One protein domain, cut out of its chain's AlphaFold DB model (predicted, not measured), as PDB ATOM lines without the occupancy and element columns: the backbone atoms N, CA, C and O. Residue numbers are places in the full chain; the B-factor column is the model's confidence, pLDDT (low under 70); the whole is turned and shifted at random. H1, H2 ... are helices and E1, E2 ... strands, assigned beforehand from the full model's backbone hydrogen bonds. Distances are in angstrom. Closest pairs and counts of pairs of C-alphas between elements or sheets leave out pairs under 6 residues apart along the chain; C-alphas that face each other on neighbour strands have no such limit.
ATOM      1  N   THR A 117       3.433 -48.523  -4.588       91.06
ATOM      2  CA  THR A 117       2.485 -49.644  -4.504       91.06
ATOM      3  C   THR A 117       1.633 -49.534  -3.243       91.06
ATOM      4  O   THR A 117       2.148 -49.188  -2.178       91.06
ATOM      5  N   SER A 118       0.336 -49.811  -3.358       91.44
ATOM      6  CA  SER A 118      -0.576 -49.896  -2.216       91.44
ATOM      7  C   SER A 118      -0.204 -51.055  -1.286       91.44
ATOM      8  O   SER A 118       0.425 -52.033  -1.690       91.44
ATOM      9  N   ILE A 119      -0.614 -50.972  -0.020       88.38
ATOM     10  CA  ILE A 119      -0.285 -51.960   1.026       88.38
ATOM     11  C   ILE A 119      -0.837 -53.355   0.699       88.38
ATOM     12  O   ILE A 119      -0.264 -54.367   1.100       88.38
ATOM     13  N   ASP A 120      -1.962 -53.415  -0.004       84.62
ATOM     14  CA  ASP A 120      -2.586 -54.655  -0.463       84.62
ATOM     15  C   ASP A 120      -1.977 -55.197  -1.772       84.62
ATOM     16  O   ASP A 120      -2.278 -56.320  -2.164       84.62
ATOM     17  N   GLY A 121      -1.094 -54.434  -2.427       89.38
ATOM     18  CA  GLY A 121      -0.417 -54.819  -3.664       89.38
ATOM     19  C   GLY A 121      -1.295 -54.790  -4.919       89.38
ATOM     20  O   GLY A 121      -0.828 -55.205  -5.983       89.38
ATOM     21  N   HIS A 122      -2.543 -54.321  -4.822       93.44
ATOM     22  CA  HIS A 122      -3.482 -54.287  -5.950       93.44
ATOM     23  C   HIS A 122      -3.294 -53.079  -6.861       93.44
ATOM     24  O   HIS A 122      -3.648 -53.146  -8.041       93.44
ATOM     25  N   PHE A 123      -2.713 -51.997  -6.348       94.94
ATOM     26  CA  PHE A 123      -2.524 -50.759  -7.086       94.94
ATOM     27  C   PHE A 123      -1.054 -50.371  -7.122       94.94
ATOM     28  O   PHE A 123      -0.392 -50.292  -6.088       94.94
ATOM     29  N   THR A 124      -0.551 -50.081  -8.316       94.75
ATOM     30  CA  THR A 124       0.788 -49.521  -8.516       94.75
ATOM     31  C   THR A 124       0.660 -48.179  -9.205       94.75
ATOM     32  O   THR A 124       0.197 -48.094 -10.335       94.75
ATOM     33  N   GLY A 125       1.070 -47.132  -8.513       92.38
ATOM     34  CA  GLY A 125       1.169 -45.779  -9.011       92.38
ATOM     35  C   GLY A 125       2.444 -45.541  -9.810       92.38
ATOM     36  O   GLY A 125       3.513 -45.958  -9.369       92.38
ATOM     37  N   GLY A 126       2.357 -44.835 -10.934       89.25
ATOM     38  CA  GLY A 126       3.525 -44.446 -11.723       89.25
ATOM     39  C   GLY A 126       3.235 -43.380 -12.794       89.25
ATOM     40  O   GLY A 126       2.149 -42.790 -12.803       89.25
ATOM     41  N   PRO A 127       4.224 -43.069 -13.658       87.69
ATOM     42  CA  PRO A 127       4.089 -42.047 -14.698       87.69
ATOM     43  C   PRO A 127       3.065 -42.425 -15.777       87.69
ATOM     44  O   PRO A 127       2.723 -43.593 -15.945       87.69
ATOM     45  N   TYR A 128       2.617 -41.435 -16.558       89.31
ATOM     46  CA  TYR A 128       1.722 -41.658 -17.700       89.31
ATOM     47  C   TYR A 128       2.284 -42.732 -18.658       89.31
ATOM     48  O   TYR A 128       3.386 -42.539 -19.192       89.31
ATOM     49  N   PRO A 129       1.551 -43.838 -18.903       90.38
ATOM     50  CA  PRO A 129       2.027 -44.933 -19.728       90.38
ATOM     51  C   PRO A 129       1.808 -44.653 -21.220       90.38
ATOM     52  O   PRO A 129       0.685 -44.447 -21.678       90.38
ATOM     53  N   ASP A 130       2.870 -44.725 -22.020       89.50
ATOM     54  CA  ASP A 130       2.714 -44.776 -23.475       89.50
ATOM     55  C   ASP A 130       2.288 -46.159 -23.981       89.50
ATOM     56  O   ASP A 130       2.192 -47.133 -23.235       89.50
ATOM     57  N   LYS A 131       2.052 -46.267 -25.292       91.31
ATOM     58  CA  LYS A 131       1.637 -47.521 -25.929       91.31
ATOM     59  C   LYS A 131       2.561 -48.701 -25.591       91.31
ATOM     60  O   LYS A 131       2.062 -49.793 -25.337       91.31
ATOM     61  N   ASN A 132       3.879 -48.503 -25.584       91.31
ATOM     62  CA  ASN A 132       4.827 -49.582 -25.301       91.31
ATOM     63  C   ASN A 132       4.766 -49.978 -23.825       91.31
ATOM     64  O   ASN A 132       4.773 -51.163 -23.496       91.31
ATOM     65  N   GLN A 133       4.633 -48.997 -22.936       91.38
ATOM     66  CA  GLN A 133       4.456 -49.242 -21.508       91.38
ATOM     67  C   GLN A 133       3.138 -49.960 -21.211       91.38
ATOM     68  O   GLN A 133       3.139 -50.892 -20.415       91.38
ATOM     69  N   LEU A 134       2.043 -49.631 -21.898       95.12
ATOM     70  CA  LEU A 134       0.776 -50.362 -21.781       95.12
ATOM     71  C   LEU A 134       0.911 -51.839 -22.180       95.12
ATOM     72  O   LEU A 134       0.343 -52.712 -21.519       95.12
ATOM     73  N   ILE A 135       1.698 -52.140 -23.220       95.00
ATOM     74  CA  ILE A 135       2.013 -53.525 -23.611       95.00
ATOM     75  C   ILE A 135       2.794 -54.226 -22.495       95.00
ATOM     76  O   ILE A 135       2.445 -55.342 -22.107       95.00
ATOM     77  N   LEU A 136       3.812 -53.562 -21.940       94.62
ATOM     78  CA  LEU A 136       4.609 -54.102 -20.836       94.62
ATOM     79  C   LEU A 136       3.770 -54.324 -19.573       94.62
ATOM     80  O   LEU A 136       3.921 -55.353 -18.921       94.62
ATOM     81  N   LEU A 137       2.866 -53.404 -19.234       95.56
ATOM     82  CA  LEU A 137       1.951 -53.543 -18.099       95.56
ATOM     83  C   LEU A 137       1.032 -54.752 -18.287       95.56
ATOM     84  O   LEU A 137       0.919 -55.586 -17.389       95.56
ATOM     85  N   LYS A 138       0.452 -54.928 -19.478       95.69
ATOM     86  CA  LYS A 138      -0.347 -56.123 -19.774       95.69
ATOM     87  C   LYS A 138       0.481 -57.408 -19.655       95.69
ATOM     88  O   LYS A 138       0.019 -58.372 -19.050       95.69
ATOM     89  N   ALA A 139       1.717 -57.414 -20.158       95.69
ATOM     90  CA  ALA A 139       2.629 -58.555 -20.041       95.69
ATOM     91  C   ALA A 139       3.033 -58.860 -18.583       95.69
ATOM     92  O   ALA A 139       3.198 -60.022 -18.221       95.69
ATOM     93  N   LYS A 140       3.130 -57.835 -17.726       94.50
ATOM     94  CA  LYS A 140       3.360 -57.960 -16.274       94.50
ATOM     95  C   LYS A 140       2.124 -58.447 -15.496       94.50
ATOM     96  O   LYS A 140       2.208 -58.635 -14.282       94.50
ATOM     97  N   GLY A 141       0.988 -58.653 -16.166       95.25
ATOM     98  CA  GLY A 141      -0.243 -59.160 -15.559       95.25
ATOM     99  C   GLY A 141      -1.134 -58.088 -14.931       95.25
ATOM    100  O   GLY A 141      -1.946 -58.418 -14.070       95.25
ATOM    101  N   TYR A 142      -0.997 -56.817 -15.326       96.31
ATOM    102  CA  TYR A 142      -1.968 -55.789 -14.945       96.31
ATOM    103  C   TYR A 142      -3.297 -56.022 -15.674       96.31
ATOM    104  O   TYR A 142      -3.344 -56.094 -16.903       96.31
ATOM    105  N   THR A 143      -4.386 -56.114 -14.907       95.44
ATOM    106  CA  THR A 143      -5.759 -56.273 -15.413       95.44
ATOM    107  C   THR A 143      -6.260 -54.983 -16.062       95.44
ATOM    108  O   THR A 143      -7.029 -55.010 -17.028       95.44
ATOM    109  N   GLY A 144      -5.822 -53.836 -15.543       96.00
ATOM    110  CA  GLY A 144      -6.247 -52.538 -16.033       96.00
ATOM    111  C   GLY A 144      -5.322 -51.396 -15.643       96.00
ATOM    112  O   GLY A 144      -4.395 -51.546 -14.850       96.00
ATOM    113  N   ILE A 145      -5.625 -50.237 -16.206       96.38
ATOM    114  CA  ILE A 145      -5.031 -48.950 -15.880       96.38
ATOM    115  C   ILE A 145      -6.131 -48.010 -15.380       96.38
ATOM    116  O   ILE A 145      -7.279 -48.076 -15.831       96.38
ATOM    117  N   ILE A 146      -5.776 -47.160 -14.427       96.25
ATOM    118  CA  ILE A 146      -6.623 -46.136 -13.834       96.25
ATOM    119  C   ILE A 146      -6.004 -44.791 -14.200       96.25
ATOM    120  O   ILE A 146      -4.940 -44.430 -13.696       96.25
ATOM    121  N   SER A 147      -6.677 -44.076 -15.095       94.69
ATOM    122  CA  SER A 147      -6.332 -42.711 -15.470       94.69
ATOM    123  C   SER A 147      -6.953 -41.739 -14.482       94.69
ATOM    124  O   SER A 147      -8.165 -41.762 -14.258       94.69
ATOM    125  N   LEU A 148      -6.115 -40.865 -13.928       93.06
ATOM    126  CA  LEU A 148      -6.537 -39.717 -13.131       93.06
ATOM    127  C   LEU A 148      -6.639 -38.428 -13.966       93.06
ATOM    128  O   LEU A 148      -6.840 -37.349 -13.406       93.06
ATOM    129  N   LEU A 149      -6.464 -38.531 -15.291       89.75
ATOM    130  CA  LEU A 149      -6.585 -37.414 -16.227       89.75
ATOM    131  C   LEU A 149      -8.033 -36.942 -16.332       89.75
ATOM    132  O   LEU A 149      -8.972 -37.740 -16.399       89.75
ATOM    133  N   ASP A 150      -8.197 -35.632 -16.421       84.56
ATOM    134  CA  ASP A 150      -9.482 -35.000 -16.652       84.56
ATOM    135  C   ASP A 150      -9.579 -34.535 -18.121       84.56
ATOM    136  O   ASP A 150      -8.783 -33.706 -18.573       84.56
ATOM    137  N   PRO A 151     -10.554 -35.044 -18.902       79.50
ATOM    138  CA  PRO A 151     -10.712 -34.697 -20.313       79.50
ATOM    139  C   PRO A 151     -11.120 -33.235 -20.554       79.50
ATOM    140  O   PRO A 151     -11.218 -32.827 -21.710       79.50
ATOM    141  N   ILE A 152     -11.378 -32.454 -19.505       78.56
ATOM    142  CA  ILE A 152     -11.748 -31.036 -19.581       78.56
ATOM    143  C   ILE A 152     -10.505 -30.137 -19.407       78.56
ATOM    144  O   ILE A 152     -10.528 -28.962 -19.783       78.56
ATOM    145  N   ILE A 153      -9.384 -30.672 -18.907       73.50
ATOM    146  CA  ILE A 153      -8.197 -29.880 -18.553       73.50
ATOM    147  C   ILE A 153      -7.290 -29.652 -19.763       73.50
ATOM    148  O   ILE A 153      -6.418 -30.448 -20.117       73.50
ATOM    149  N   LEU A 154      -7.497 -28.508 -20.407       68.94
ATOM    150  CA  LEU A 154      -6.712 -28.065 -21.553       68.94
ATOM    151  C   LEU A 154      -5.291 -27.614 -21.158       68.94
ATOM    152  O   LEU A 154      -5.084 -27.106 -20.059       68.94
ATOM    153  N   PRO A 155      -4.308 -27.722 -22.075       65.75
ATOM    154  CA  PRO A 155      -4.431 -28.240 -23.444       65.75
ATOM    155  C   PRO A 155      -4.074 -29.730 -23.600       65.75
ATOM    156  O   PRO A 155      -4.355 -30.306 -24.647       65.75
ATOM    157  N   ALA A 156      -3.428 -30.350 -22.606       74.88
ATOM    158  CA  ALA A 156      -2.747 -31.636 -22.786       74.88
ATOM    159  C   ALA A 156      -3.588 -32.867 -22.399       74.88
ATOM    160  O   ALA A 156      -3.580 -33.862 -23.126       74.88
ATOM    161  N   GLU A 157      -4.315 -32.820 -21.276       79.75
ATOM    162  CA  GLU A 157      -4.982 -34.005 -20.713       79.75
ATOM    163  C   GLU A 157      -6.037 -34.640 -21.643       79.75
ATOM    164  O   GLU A 157      -5.996 -35.865 -21.793       79.75
ATOM    165  N   PRO A 158      -6.908 -33.887 -22.355       83.56
ATOM    166  CA  PRO A 158      -7.871 -34.490 -23.272       83.56
ATOM    167  C   PRO A 158      -7.200 -35.318 -24.371       83.56
ATOM    168  O   PRO A 158      -7.598 -36.456 -24.621       83.56
ATOM    169  N   TRP A 159      -6.161 -34.776 -25.017       81.75
ATOM    170  CA  TRP A 159      -5.466 -35.473 -26.102       81.75
ATOM    171  C   TRP A 159      -4.794 -36.760 -25.607       81.75
ATOM    172  O   TRP A 159      -4.940 -37.814 -26.231       81.75
ATOM    173  N   LEU A 160      -4.137 -36.696 -24.446       86.94
ATOM    174  CA  LEU A 160      -3.491 -37.848 -23.814       86.94
ATOM    175  C   LEU A 160      -4.496 -38.922 -23.400       86.94
ATOM    176  O   LEU A 160      -4.246 -40.110 -23.613       86.94
ATOM    177  N   TYR A 161      -5.646 -38.522 -22.862       88.31
ATOM    178  CA  TYR A 161      -6.712 -39.449 -22.497       88.31
ATOM    179  C   TYR A 161      -7.303 -40.153 -23.728       88.31
ATOM    180  O   TYR A 161      -7.500 -41.369 -23.719       88.31
ATOM    181  N   PHE A 162      -7.546 -39.432 -24.829       88.31
ATOM    182  CA  PHE A 162      -8.034 -40.059 -26.063       88.31
ATOM    183  C   PHE A 162      -7.017 -41.033 -26.659       88.31
ATOM    184  O   PHE A 162      -7.392 -42.129 -27.092       88.31
ATOM    185  N   GLN A 163      -5.734 -40.664 -26.651       89.00
ATOM    186  CA  GLN A 163      -4.656 -41.536 -27.106       89.00
ATOM    187  C   GLN A 163      -4.549 -42.796 -26.237       89.00
ATOM    188  O   GLN A 163      -4.434 -43.907 -26.763       89.00
ATOM    189  N   GLU A 164      -4.641 -42.645 -24.919       92.19
ATOM    190  CA  GLU A 164      -4.650 -43.756 -23.976       92.19
ATOM    191  C   GLU A 164      -5.846 -44.678 -24.214       92.19
ATOM    192  O   GLU A 164      -5.668 -45.883 -24.373       92.19
ATOM    193  N   LYS A 165      -7.060 -44.125 -24.307       94.19
ATOM    194  CA  LYS A 165      -8.287 -44.889 -24.565       94.19
ATOM    195  C   LYS A 165      -8.188 -45.708 -25.848       94.19
ATOM    196  O   LYS A 165      -8.609 -46.868 -25.878       94.19
ATOM    197  N   TYR A 166      -7.616 -45.126 -26.899       94.44
ATOM    198  CA  TYR A 166      -7.362 -45.821 -28.158       94.44
ATOM    199  C   TYR A 166      -6.355 -46.969 -27.984       94.44
ATOM    200  O   TYR A 166      -6.640 -48.107 -28.364       94.44
ATOM    201  N   ASN A 167      -5.210 -46.703 -27.352       93.56
ATOM    202  CA  ASN A 167      -4.167 -47.706 -27.131       93.56
ATOM    203  C   ASN A 167      -4.636 -48.841 -26.210       93.56
ATOM    204  O   ASN A 167      -4.410 -50.009 -26.523       93.56
ATOM    205  N   ALA A 168      -5.332 -48.521 -25.119       95.56
ATOM    206  CA  ALA A 168      -5.871 -49.485 -24.166       95.56
ATOM    207  C   ALA A 168      -6.860 -50.446 -24.839       95.56
ATOM    208  O   ALA A 168      -6.786 -51.659 -24.631       95.56
ATOM    209  N   LYS A 169      -7.720 -49.924 -25.729       96.06
ATOM    210  CA  LYS A 169      -8.647 -50.734 -26.530       96.06
ATOM    211  C   LYS A 169      -7.916 -51.689 -27.475       96.06
ATOM    212  O   LYS A 169      -8.291 -52.852 -27.549       96.06
ATOM    213  N   ILE A 170      -6.878 -51.220 -28.173       95.19
ATOM    214  CA  ILE A 170      -6.082 -52.056 -29.091       95.19
ATOM    215  C   ILE A 170      -5.336 -53.154 -28.337       95.19
ATOM    216  O   ILE A 170      -5.315 -54.304 -28.763       95.19
ATOM    217  N   ILE A 171      -4.717 -52.795 -27.216       95.12
ATOM    218  CA  ILE A 171      -3.924 -53.715 -26.401       95.12
ATOM    219  C   ILE A 171      -4.840 -54.683 -25.646       95.12
ATOM    220  O   ILE A 171      -4.413 -55.780 -25.290       95.12
ATOM    221  N   GLY A 172      -6.102 -54.314 -25.415       95.81
ATOM    222  CA  GLY A 172      -7.064 -55.081 -24.633       95.81
ATOM    223  C   GLY A 172      -6.722 -55.067 -23.144       95.81
ATOM    224  O   GLY A 172      -6.727 -56.124 -22.514       95.81
ATOM    225  N   ILE A 173      -6.338 -53.904 -22.615       96.00
ATOM    226  CA  ILE A 173      -6.177 -53.643 -21.178       96.00
ATOM    227  C   ILE A 173      -7.326 -52.733 -20.729       96.00
ATOM    228  O   ILE A 173      -7.702 -51.805 -21.448       96.00
ATOM    229  N   LYS A 174      -7.944 -53.021 -19.577       96.19
ATOM    230  CA  LYS A 174      -9.097 -52.247 -19.096       96.19
ATOM    231  C   LYS A 174      -8.649 -50.830 -18.736       96.19
ATOM    232  O   LYS A 174      -7.716 -50.685 -17.962       96.19
ATOM    233  N   LEU A 175      -9.326 -49.806 -19.248       96.31
ATOM    234  CA  LEU A 175      -9.130 -48.415 -18.830       96.31
ATOM    235  C   LEU A 175     -10.285 -47.996 -17.917       96.31
ATOM    236  O   LEU A 175     -11.450 -48.098 -18.306       96.31
ATOM    237  N   ILE A 176      -9.956 -47.528 -16.718       95.19
ATOM    238  CA  ILE A 176     -10.877 -46.886 -15.777       95.19
ATOM    239  C   ILE A 176     -10.460 -45.418 -15.690       95.19
ATOM    240  O   ILE A 176      -9.282 -45.136 -15.501       95.19
ATOM    241  N   ASN A 177     -11.401 -44.487 -15.836       94.06
ATOM    242  CA  ASN A 177     -11.111 -43.062 -15.692       94.06
ATOM    243  C   ASN A 177     -11.739 -42.530 -14.403       94.06
ATOM    244  O   ASN A 177     -12.956 -42.624 -14.244       94.06
ATOM    245  N   ILE A 178     -10.920 -41.978 -13.511       92.81
ATOM    246  CA  ILE A 178     -11.338 -41.298 -12.279       92.81
ATOM    247  C   ILE A 178     -10.712 -39.901 -12.335       92.81
ATOM    248  O   ILE A 178      -9.622 -39.706 -11.800       92.81
ATOM    249  N   PRO A 179     -11.335 -38.951 -13.054       88.12
ATOM    250  CA  PRO A 179     -10.734 -37.649 -13.299       88.12
ATOM    251  C   PRO A 179     -10.523 -36.901 -11.981       88.12
ATOM    252  O   PRO A 179     -11.422 -36.830 -11.140       88.12
ATOM    253  N   ILE A 180      -9.322 -36.355 -11.802       84.00
ATOM    254  CA  ILE A 180      -8.964 -35.533 -10.645       84.00
ATOM    255  C   ILE A 180      -8.302 -34.265 -11.161       84.00
ATOM    256  O   ILE A 180      -7.269 -34.330 -11.837       84.00
ATOM    257  N   ILE A 181      -8.864 -33.115 -10.796       77.50
ATOM    258  CA  ILE A 181      -8.305 -31.815 -11.160       77.50
ATOM    259  C   ILE A 181      -6.975 -31.626 -10.400       77.50
ATOM    260  O   ILE A 181      -6.945 -31.823  -9.178       77.50
ATOM    261  N   PRO A 182      -5.866 -31.270 -11.078       68.75
ATOM    262  CA  PRO A 182      -4.603 -30.931 -10.434       68.75
ATOM    263  C   PRO A 182      -4.809 -29.880  -9.345       68.75
ATOM    264  O   PRO A 182      -5.581 -28.945  -9.536       68.75
ATOM    265  N   GLU A 183      -4.137 -30.049  -8.206       62.66
ATOM    266  CA  GLU A 183      -4.179 -29.117  -7.062       62.66
ATOM    267  C   GLU A 183      -5.564 -28.940  -6.406       62.66
ATOM    268  O   GLU A 183      -5.697 -28.190  -5.440       62.66
ATOM    269  N   SER A 184      -6.599 -29.647  -6.872       60.03
ATOM    270  CA  SER A 184      -7.911 -29.632  -6.229       60.03
ATOM    271  C   SER A 184      -7.958 -30.562  -5.018       60.03
ATOM    272  O   SER A 184      -7.350 -31.636  -4.992       60.03
ATOM    273  N   ILE A 185      -8.729 -30.152  -4.011       60.25
ATOM    274  CA  ILE A 185      -9.139 -31.041  -2.927       60.25
ATOM    275  C   ILE A 185     -10.062 -32.098  -3.535       60.25
ATOM    276  O   ILE A 185     -11.011 -31.769  -4.248       60.25
ATOM    277  N   TYR A 186      -9.790 -33.366  -3.233       69.94
ATOM    278  CA  TYR A 186     -10.642 -34.479  -3.633       69.94
ATOM    279  C   TYR A 186     -12.074 -34.218  -3.182       69.94
ATOM    280  O   TYR A 186     -12.331 -33.960  -2.003       69.94
ATOM    281  N   THR A 187     -13.021 -34.317  -4.109       76.81
ATOM    282  CA  THR A 187     -14.427 -34.248  -3.727       76.81
ATOM    283  C   THR A 187     -14.795 -35.514  -2.956       76.81
ATOM    284  O   THR A 187     -14.211 -36.586  -3.148       76.81
ATOM    285  N   LEU A 188     -15.802 -35.413  -2.088       81.12
ATOM    286  CA  LEU A 188     -16.347 -36.577  -1.383       81.12
ATOM    287  C   LEU A 188     -16.790 -37.681  -2.356       81.12
ATOM    288  O   LEU A 188     -16.726 -38.859  -2.022       81.12
ATOM    289  N   GLU A 189     -17.223 -37.309  -3.560       83.88
ATOM    290  CA  GLU A 189     -17.597 -38.242  -4.622       83.88
ATOM    291  C   GLU A 189     -16.387 -39.000  -5.179       83.88
ATOM    292  O   GLU A 189     -16.435 -40.225  -5.305       83.88
ATOM    293  N   THR A 190     -15.271 -38.310  -5.437       85.56
ATOM    294  CA  THR A 190     -14.027 -38.957  -5.870       85.56
ATOM    295  C   THR A 190     -13.519 -39.934  -4.815       85.56
ATOM    296  O   THR A 190     -13.174 -41.066  -5.148       85.56
ATOM    297  N   ILE A 191     -13.531 -39.540  -3.537       87.06
ATOM    298  CA  ILE A 191     -13.099 -40.407  -2.429       87.06
ATOM    299  C   ILE A 191     -13.972 -41.663  -2.367       87.06
ATOM    300  O   ILE A 191     -13.438 -42.771  -2.353       87.06
ATOM    301  N   LYS A 192     -15.301 -41.508  -2.423       88.31
ATOM    302  CA  LYS A 192     -16.242 -42.641  -2.457       88.31
ATOM    303  C   LYS A 192     -16.007 -43.559  -3.652       88.31
ATOM    304  O   LYS A 192     -16.017 -44.773  -3.497       88.31
ATOM    305  N   THR A 193     -15.730 -42.996  -4.822       91.31
ATOM    306  CA  THR A 193     -15.449 -43.782  -6.031       91.31
ATOM    307  C   THR A 193     -14.181 -44.624  -5.863       91.31
ATOM    308  O   THR A 193     -14.170 -45.807  -6.201       91.31
ATOM    309  N   ILE A 194     -13.114 -44.042  -5.302       92.06
ATOM    310  CA  ILE A 194     -11.861 -44.759  -5.015       92.06
ATOM    311  C   ILE A 194     -12.101 -45.849  -3.958       92.06
ATOM    312  O   ILE A 194     -11.620 -46.974  -4.102       92.06
ATOM    313  N   GLU A 195     -12.888 -45.544  -2.928       90.50
ATOM    314  CA  GLU A 195     -13.294 -46.484  -1.882       90.50
ATOM    315  C   GLU A 195     -14.061 -47.686  -2.427       90.50
ATOM    316  O   GLU A 195     -13.708 -48.835  -2.146       90.50
ATOM    317  N   GLU A 196     -15.103 -47.437  -3.211       91.19
ATOM    318  CA  GLU A 196     -15.928 -48.471  -3.830       91.19
ATOM    319  C   GLU A 196     -15.101 -49.319  -4.793       91.19
ATOM    320  O   GLU A 196     -15.170 -50.551  -4.745       91.19
ATOM    321  N   LEU A 197     -14.238 -48.680  -5.589       91.75
ATOM    322  CA  LEU A 197     -13.301 -49.385  -6.451       91.75
ATOM    323  C   LEU A 197     -12.402 -50.311  -5.624       91.75
ATOM    324  O   LEU A 197     -12.375 -51.505  -5.905       91.75
ATOM    325  N   SER A 198     -11.751 -49.810  -4.569       88.94
ATOM    326  CA  SER A 198     -10.856 -50.611  -3.718       88.94
ATOM    327  C   SER A 198     -11.545 -51.831  -3.089       88.94
ATOM    328  O   SER A 198     -10.936 -52.892  -2.974       88.94
ATOM    329  N   LYS A 199     -12.836 -51.716  -2.747       87.69
ATOM    330  CA  LYS A 199     -13.636 -52.808  -2.167       87.69
ATOM    331  C   LYS A 199     -14.114 -53.816  -3.215       87.69
ATOM    332  O   LYS A 199     -14.285 -54.989  -2.893       87.69
ATOM    333  N   SER A 200     -14.361 -53.366  -4.444       86.75
ATOM    334  CA  SER A 200     -14.927 -54.188  -5.525       86.75
ATOM    335  C   SER A 200     -13.904 -55.059  -6.261       86.75
ATOM    336  O   SER A 200     -14.284 -55.941  -7.033       86.75
ATOM    337  N   ILE A 201     -12.611 -54.805  -6.064       86.75
ATOM    338  CA  ILE A 201     -11.548 -55.462  -6.819       86.75
ATOM    339  C   ILE A 201     -11.333 -56.902  -6.347       86.75
ATOM    340  O   ILE A 201     -11.281 -57.202  -5.154       86.75
ATOM    341  N   ASN A 202     -11.152 -57.815  -7.304       85.19
ATOM    342  CA  ASN A 202     -10.807 -59.193  -6.986       85.19
ATOM    343  C   ASN A 202      -9.364 -59.287  -6.485       85.19
ATOM    344  O   ASN A 202      -8.464 -58.657  -7.032       85.19
ATOM    345  N   LYS A 203      -9.097 -60.221  -5.563       79.50
ATOM    346  CA  LYS A 203      -7.748 -60.504  -5.027       79.50
ATOM    347  C   LYS A 203      -6.680 -60.877  -6.074       79.50
ATOM    348  O   LYS A 203      -5.520 -61.052  -5.720       79.50
ATOM    349  N   LYS A 204      -7.050 -61.088  -7.337       84.00
ATOM    350  CA  LYS A 204      -6.112 -61.404  -8.427       84.00
ATOM    351  C   LYS A 204      -5.841 -60.217  -9.344       84.00
ATOM    352  O   LYS A 204      -4.891 -60.276 -10.118       84.00
ATOM    353  N   ASP A 205      -6.659 -59.175  -9.271       92.19
ATOM    354  CA  ASP A 205      -6.542 -58.050 -10.180       92.19
ATOM    355  C   ASP A 205      -5.422 -57.107  -9.737       92.19
ATOM    356  O   ASP A 205      -5.199 -56.880  -8.542       92.19
ATOM    357  N   LYS A 206      -4.725 -56.555 -10.729       94.94
ATOM    358  CA  LYS A 206      -3.687 -55.538 -10.549       94.94
ATOM    359  C   LYS A 206      -3.983 -54.340 -11.432       94.94
ATOM    360  O   LYS A 206      -4.207 -54.501 -12.634       94.94
ATOM    361  N   TYR A 207      -3.950 -53.151 -10.848       96.62
ATOM    362  CA  TYR A 207      -4.243 -51.901 -11.533       96.62
ATOM    363  C   TYR A 207      -3.051 -50.951 -11.488       96.62
ATOM    364  O   TYR A 207      -2.420 -50.766 -10.448       96.62
ATOM    365  N   TYR A 208      -2.746 -50.348 -12.632       95.75
ATOM    366  CA  TYR A 208      -1.728 -49.309 -12.731       95.75
ATOM    367  C   TYR A 208      -2.389 -47.935 -12.678       95.75
ATOM    368  O   TYR A 208      -3.243 -47.643 -13.508       95.75
ATOM    369  N   VAL A 209      -2.021 -47.101 -11.715       94.88
ATOM    370  CA  VAL A 209      -2.612 -45.779 -11.493       94.88
ATOM    371  C   VAL A 209      -1.647 -44.716 -11.999       94.88
ATOM    372  O   VAL A 209      -0.469 -44.733 -11.645       94.88
ATOM    373  N   HIS A 210      -2.130 -43.765 -12.791       92.25
ATOM    374  CA  HIS A 210      -1.301 -42.655 -13.263       92.25
ATOM    375  C   HIS A 210      -2.097 -41.356 -13.379       92.25
ATOM    376  O   HIS A 210      -3.323 -41.346 -13.451       92.25
ATOM    377  N   GLY A 211      -1.375 -40.243 -13.418       88.00
ATOM    378  CA  GLY A 211      -1.890 -38.943 -13.844       88.00
ATOM    379  C   GLY A 211      -0.857 -38.259 -14.732       88.00
ATOM    380  O   GLY A 211       0.201 -38.828 -14.991       88.00
ATOM    381  N   TYR A 212      -1.106 -37.015 -15.151       78.62
ATOM    382  CA  TYR A 212      -0.232 -36.349 -16.126       78.62
ATOM    383  C   TYR A 212       1.225 -36.227 -15.642       78.62
ATOM    384  O   TYR A 212       2.141 -36.722 -16.292       78.62
ATOM    385  N   TYR A 213       1.424 -35.653 -14.451       69.44
ATOM    386  CA  TYR A 213       2.735 -35.556 -13.794       69.44
ATOM    387  C   TYR A 213       3.008 -36.691 -12.793       69.44
ATOM    388  O   TYR A 213       4.046 -36.701 -12.137       69.44
ATOM    389  N   GLY A 214       2.075 -37.637 -12.651       60.31
ATOM    390  CA  GLY A 214       2.226 -38.859 -11.860       60.31
ATOM    391  C   GLY A 214       2.384 -38.711 -10.338       60.31
ATOM    392  O   GLY A 214       2.086 -39.661  -9.643       60.31
ATOM    393  N   GLN A 215       2.803 -37.578  -9.768       72.94
ATOM    394  CA  GLN A 215       3.180 -37.539  -8.344       72.94
ATOM    395  C   GLN A 215       1.999 -37.342  -7.385       72.94
ATOM    396  O   GLN A 215       1.657 -38.259  -6.642       72.94
ATOM    397  N   ASP A 216       1.365 -36.170  -7.398       78.56
ATOM    398  CA  ASP A 216       0.455 -35.790  -6.307       78.56
ATOM    399  C   ASP A 216      -0.863 -36.568  -6.348       78.56
ATOM    400  O   ASP A 216      -1.254 -37.202  -5.370       78.56
ATOM    401  N   ARG A 217      -1.514 -36.603  -7.518       86.69
ATOM    402  CA  ARG A 217      -2.796 -37.305  -7.700       86.69
ATOM    403  C   ARG A 217      -2.671 -38.806  -7.425       86.69
ATOM    404  O   ARG A 217      -3.515 -39.398  -6.765       86.69
ATOM    405  N   VAL A 218      -1.586 -39.424  -7.888       89.56
ATOM    406  CA  VAL A 218      -1.360 -40.857  -7.680       89.56
ATOM    407  C   VAL A 218      -1.042 -41.149  -6.220       89.56
ATOM    408  O   VAL A 218      -1.594 -42.095  -5.667       89.56
ATOM    409  N   LYS A 219      -0.191 -40.339  -5.574       87.62
ATOM    410  CA  LYS A 219       0.122 -40.513  -4.154       87.62
ATOM    411  C   LYS A 219      -1.148 -40.452  -3.311       87.62
ATOM    412  O   LYS A 219      -1.403 -41.379  -2.551       87.62
ATOM    413  N   THR A 220      -1.979 -39.432  -3.502       87.19
ATOM    414  CA  THR A 220      -3.219 -39.316  -2.729       87.19
ATOM    415  C   THR A 220      -4.207 -40.440  -3.042       87.19
ATOM    416  O   THR A 220      -4.835 -40.954  -2.119       87.19
ATOM    417  N   PHE A 221      -4.311 -40.895  -4.297       91.62
ATOM    418  CA  PHE A 221      -5.093 -42.092  -4.623       91.62
ATOM    419  C   PHE A 221      -4.627 -43.301  -3.795       91.62
ATOM    420  O   PHE A 221      -5.441 -43.983  -3.171       91.62
ATOM    421  N   ILE A 222      -3.314 -43.551  -3.754       92.19
ATOM    422  CA  ILE A 222      -2.737 -44.662  -2.991       92.19
ATOM    423  C   ILE A 222      -2.963 -44.479  -1.482       92.19
ATOM    424  O   ILE A 222      -3.298 -45.450  -0.802       92.19
ATOM    425  N   ASP A 223      -2.852 -43.259  -0.957       90.12
ATOM    426  CA  ASP A 223      -3.113 -42.955   0.454       90.12
ATOM    427  C   ASP A 223      -4.574 -43.255   0.840       90.12
ATOM    428  O   ASP A 223      -4.821 -43.878   1.877       90.12
ATOM    429  N   ILE A 224      -5.542 -42.910  -0.023       89.94
ATOM    430  CA  ILE A 224      -6.966 -43.235   0.171       89.94
ATOM    431  C   ILE A 224      -7.174 -44.755   0.190       89.94
ATOM    432  O   ILE A 224      -7.835 -45.282   1.089       89.94
ATOM    433  N   VAL A 225      -6.590 -45.488  -0.762       92.25
ATOM    434  CA  VAL A 225      -6.682 -46.959  -0.800       92.25
ATOM    435  C   VAL A 225      -6.091 -47.581   0.469       92.25
ATOM    436  O   VAL A 225      -6.709 -48.446   1.096       92.25
ATOM    437  N   ASN A 226      -4.920 -47.111   0.895       91.19
ATOM    438  CA  ASN A 226      -4.239 -47.617   2.083       91.19
ATOM    439  C   ASN A 226      -5.051 -47.365   3.360       91.19
ATOM    440  O   ASN A 226      -5.204 -48.276   4.179       91.19
ATOM    441  N   ALA A 227      -5.621 -46.166   3.519       88.12
ATOM    442  CA  ALA A 227      -6.485 -45.836   4.653       88.12
ATOM    443  C   ALA A 227      -7.680 -46.801   4.758       88.12
ATOM    444  O   ALA A 227      -7.985 -47.313   5.840       88.12
ATOM    445  N   ASN A 228      -8.295 -47.142   3.624       83.50
ATOM    446  CA  ASN A 228      -9.402 -48.098   3.569       83.50
ATOM    447  C   ASN A 228      -8.993 -49.528   3.926       83.50
ATOM    448  O   ASN A 228      -9.704 -50.214   4.670       83.50
ATOM    449  N   ALA A 229      -7.824 -49.971   3.465       80.31
ATOM    450  CA  ALA A 229      -7.287 -51.283   3.817       80.31
ATOM    451  C   ALA A 229      -7.040 -51.417   5.335       80.31
ATOM    452  O   ALA A 229      -7.291 -52.476   5.921       80.31
ATOM    453  N   HIS A 230      -6.594 -50.344   5.998       73.81
ATOM    454  CA  HIS A 230      -6.406 -50.318   7.452       73.81
ATOM    455  C   HIS A 230      -7.727 -50.398   8.230       73.81
ATOM    456  O   HIS A 230      -7.818 -51.161   9.199       73.81
ATOM    457  N   LEU A 231      -8.760 -49.669   7.798       69.75
ATOM    458  CA  LEU A 231     -10.085 -49.707   8.427       69.75
ATOM    459  C   LEU A 231     -10.724 -51.100   8.329       69.75
ATOM    460  O   LEU A 231     -11.255 -51.604   9.319       69.75
ATOM    461  N   SER A 232     -10.589 -51.766   7.178       62.00
ATOM    462  CA  SER A 232     -11.074 -53.139   6.983       62.00
ATOM    463  C   SER A 232     -10.382 -54.147   7.918       62.00
ATOM    464  O   SER A 232     -11.047 -54.956   8.571       62.00
ATOM    465  N   LYS A 233      -9.051 -54.054   8.076       61.31
ATOM    466  CA  LYS A 233      -8.280 -54.943   8.971       61.31
ATOM    467  C   LYS A 233      -8.617 -54.750  10.455       61.31
ATOM    468  O   LYS A 233      -8.659 -55.734  11.193       61.31
ATOM    469  N   ASN A 234      -8.869 -53.518  10.900       58.31
ATOM    470  CA  ASN A 234      -9.217 -53.238  12.299       58.31
ATOM    471  C   ASN A 234     -10.682 -53.559  12.632       58.31
ATOM    472  O   ASN A 234     -10.956 -54.028  13.737       58.31
ATOM    473  N   GLY A 235     -11.611 -53.379  11.688       50.50
ATOM    474  CA  GLY A 235     -13.009 -53.795  11.853       50.50
ATOM    475  C   GLY A 235     -13.159 -55.313  12.012       50.50
ATOM    476  O   GLY A 235     -13.903 -55.773  12.873       50.50
ATOM    477  N   SER A 236     -12.367 -56.096  11.270       49.31
ATOM    478  CA  SER A 236     -12.379 -57.563  11.365       49.31
ATOM    479  C   SER A 236     -11.857 -58.109  12.702       49.31
ATOM    480  O   SER A 236     -12.222 -59.222  13.072       49.31
ATOM    481  N   LYS A 237     -11.022 -57.360  13.438       46.31
ATOM    482  CA  LYS A 237     -10.507 -57.791  14.751       46.31
ATOM    483  C   LYS A 237     -11.495 -57.577  15.902       46.31
ATOM    484  O   LYS A 237     -11.374 -58.262  16.907       46.31
ATOM    485  N   ARG A 238     -12.468 -56.666  15.769       45.06
ATOM    486  CA  ARG A 238     -13.464 -56.382  16.825       45.06
ATOM    487  C   ARG A 238     -14.650 -57.349  16.854       45.06
ATOM    488  O   ARG A 238     -15.381 -57.354  17.829       45.06
ATOM    489  N   HIS A 239     -14.841 -58.155  15.811       42.78
ATOM    490  CA  HIS A 239     -15.904 -59.169  15.759       42.78
ATOM    491  C   HIS A 239     -15.444 -60.578  16.170       42.78
ATOM    492  O   HIS A 239     -16.233 -61.515  16.106       42.78
TER     493      HIS A 239
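Overview. This is residues 117 to 239 of the 241 residues of an uncharacterized protein of Legionella wadsworthii (UniProt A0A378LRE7). A small twisted sheet of four short parallel strands, in the order E1 E4 E2 E3, forms the core, with H2 over one face and long H4 over the other: three layers. H1 packs on H2 and only grazes the sheet, H3 packs on H4, and residues 233 to 239 stick out. The printed part, 123 residues of mixed class with four named helices and four named strands, runs E1 H1 E2 H2 E3 H3 E4 H4. It is compact, with a radius of gyration of the C-alphas of 14.6 A and spans of 49 by 33 by 19 A.

Arrangement. Edge strand E1, residues 123 to 126, is parallel to E4, residues 207 to 210, with N 124 and O 207 within hydrogen-bond range at 2.9 A. E4 is parallel to E2, residues 144 to 147, with N 146 and O 208 at 2.7 A. E2 is parallel to edge strand E3, residues 174 to 177, with N 145 and O 174 at 2.8 A. H2, residues 157 to 171, has a height over the sheet of 9.7 A and runs along E3 at 10 degrees on the local plane; their closest C-alphas, Ala 168 and Leu 175, are 6.3 A apart. H4, residues 216 to 238, is on the opposite face at a height over the sheet of 12.3 A, and its closest C-alphas to E1 are Val 218 and Gly 125, 5.7 A apart. H1, residues 131 to 139, touches H2 at a steep tilt of 46 degrees, closest C-alphas Lys 131 and Asn 167, 5.9 A. H3, residues 188 to 200, touches H4 residues 221 to 228 alone, closest C-alphas Ser 198 and Val 225, 6.3 A. E2, H2, E3 form a strand-helix-strand unit, a helix linking parallel neighbours; E1, H1, E2 and E3, H3, E4 are split units, a strand between; each crossover is right-handed. O i to N i+4 pairs are within hydrogen-bond range throughout H1, H2 and H3, and in 17 of 19 in H4.

Along the chain. E1 begins at C-alpha 123 (-2.524, -50.759, -7.086). H2 is 20.5 A long, H3 18.1 A and H4 34.0 A, ending at C-alpha 238 (-13.464, -56.382, 16.825).

Size, cuts and confidence. The farthest C-alphas, Pro 155 and His 239, are 51.2 A apart. The printed part has no cut and no long link. pLDDT is under 70 at residues 154 to 155, 182 to 186, 213 to 214 and 231 to 239.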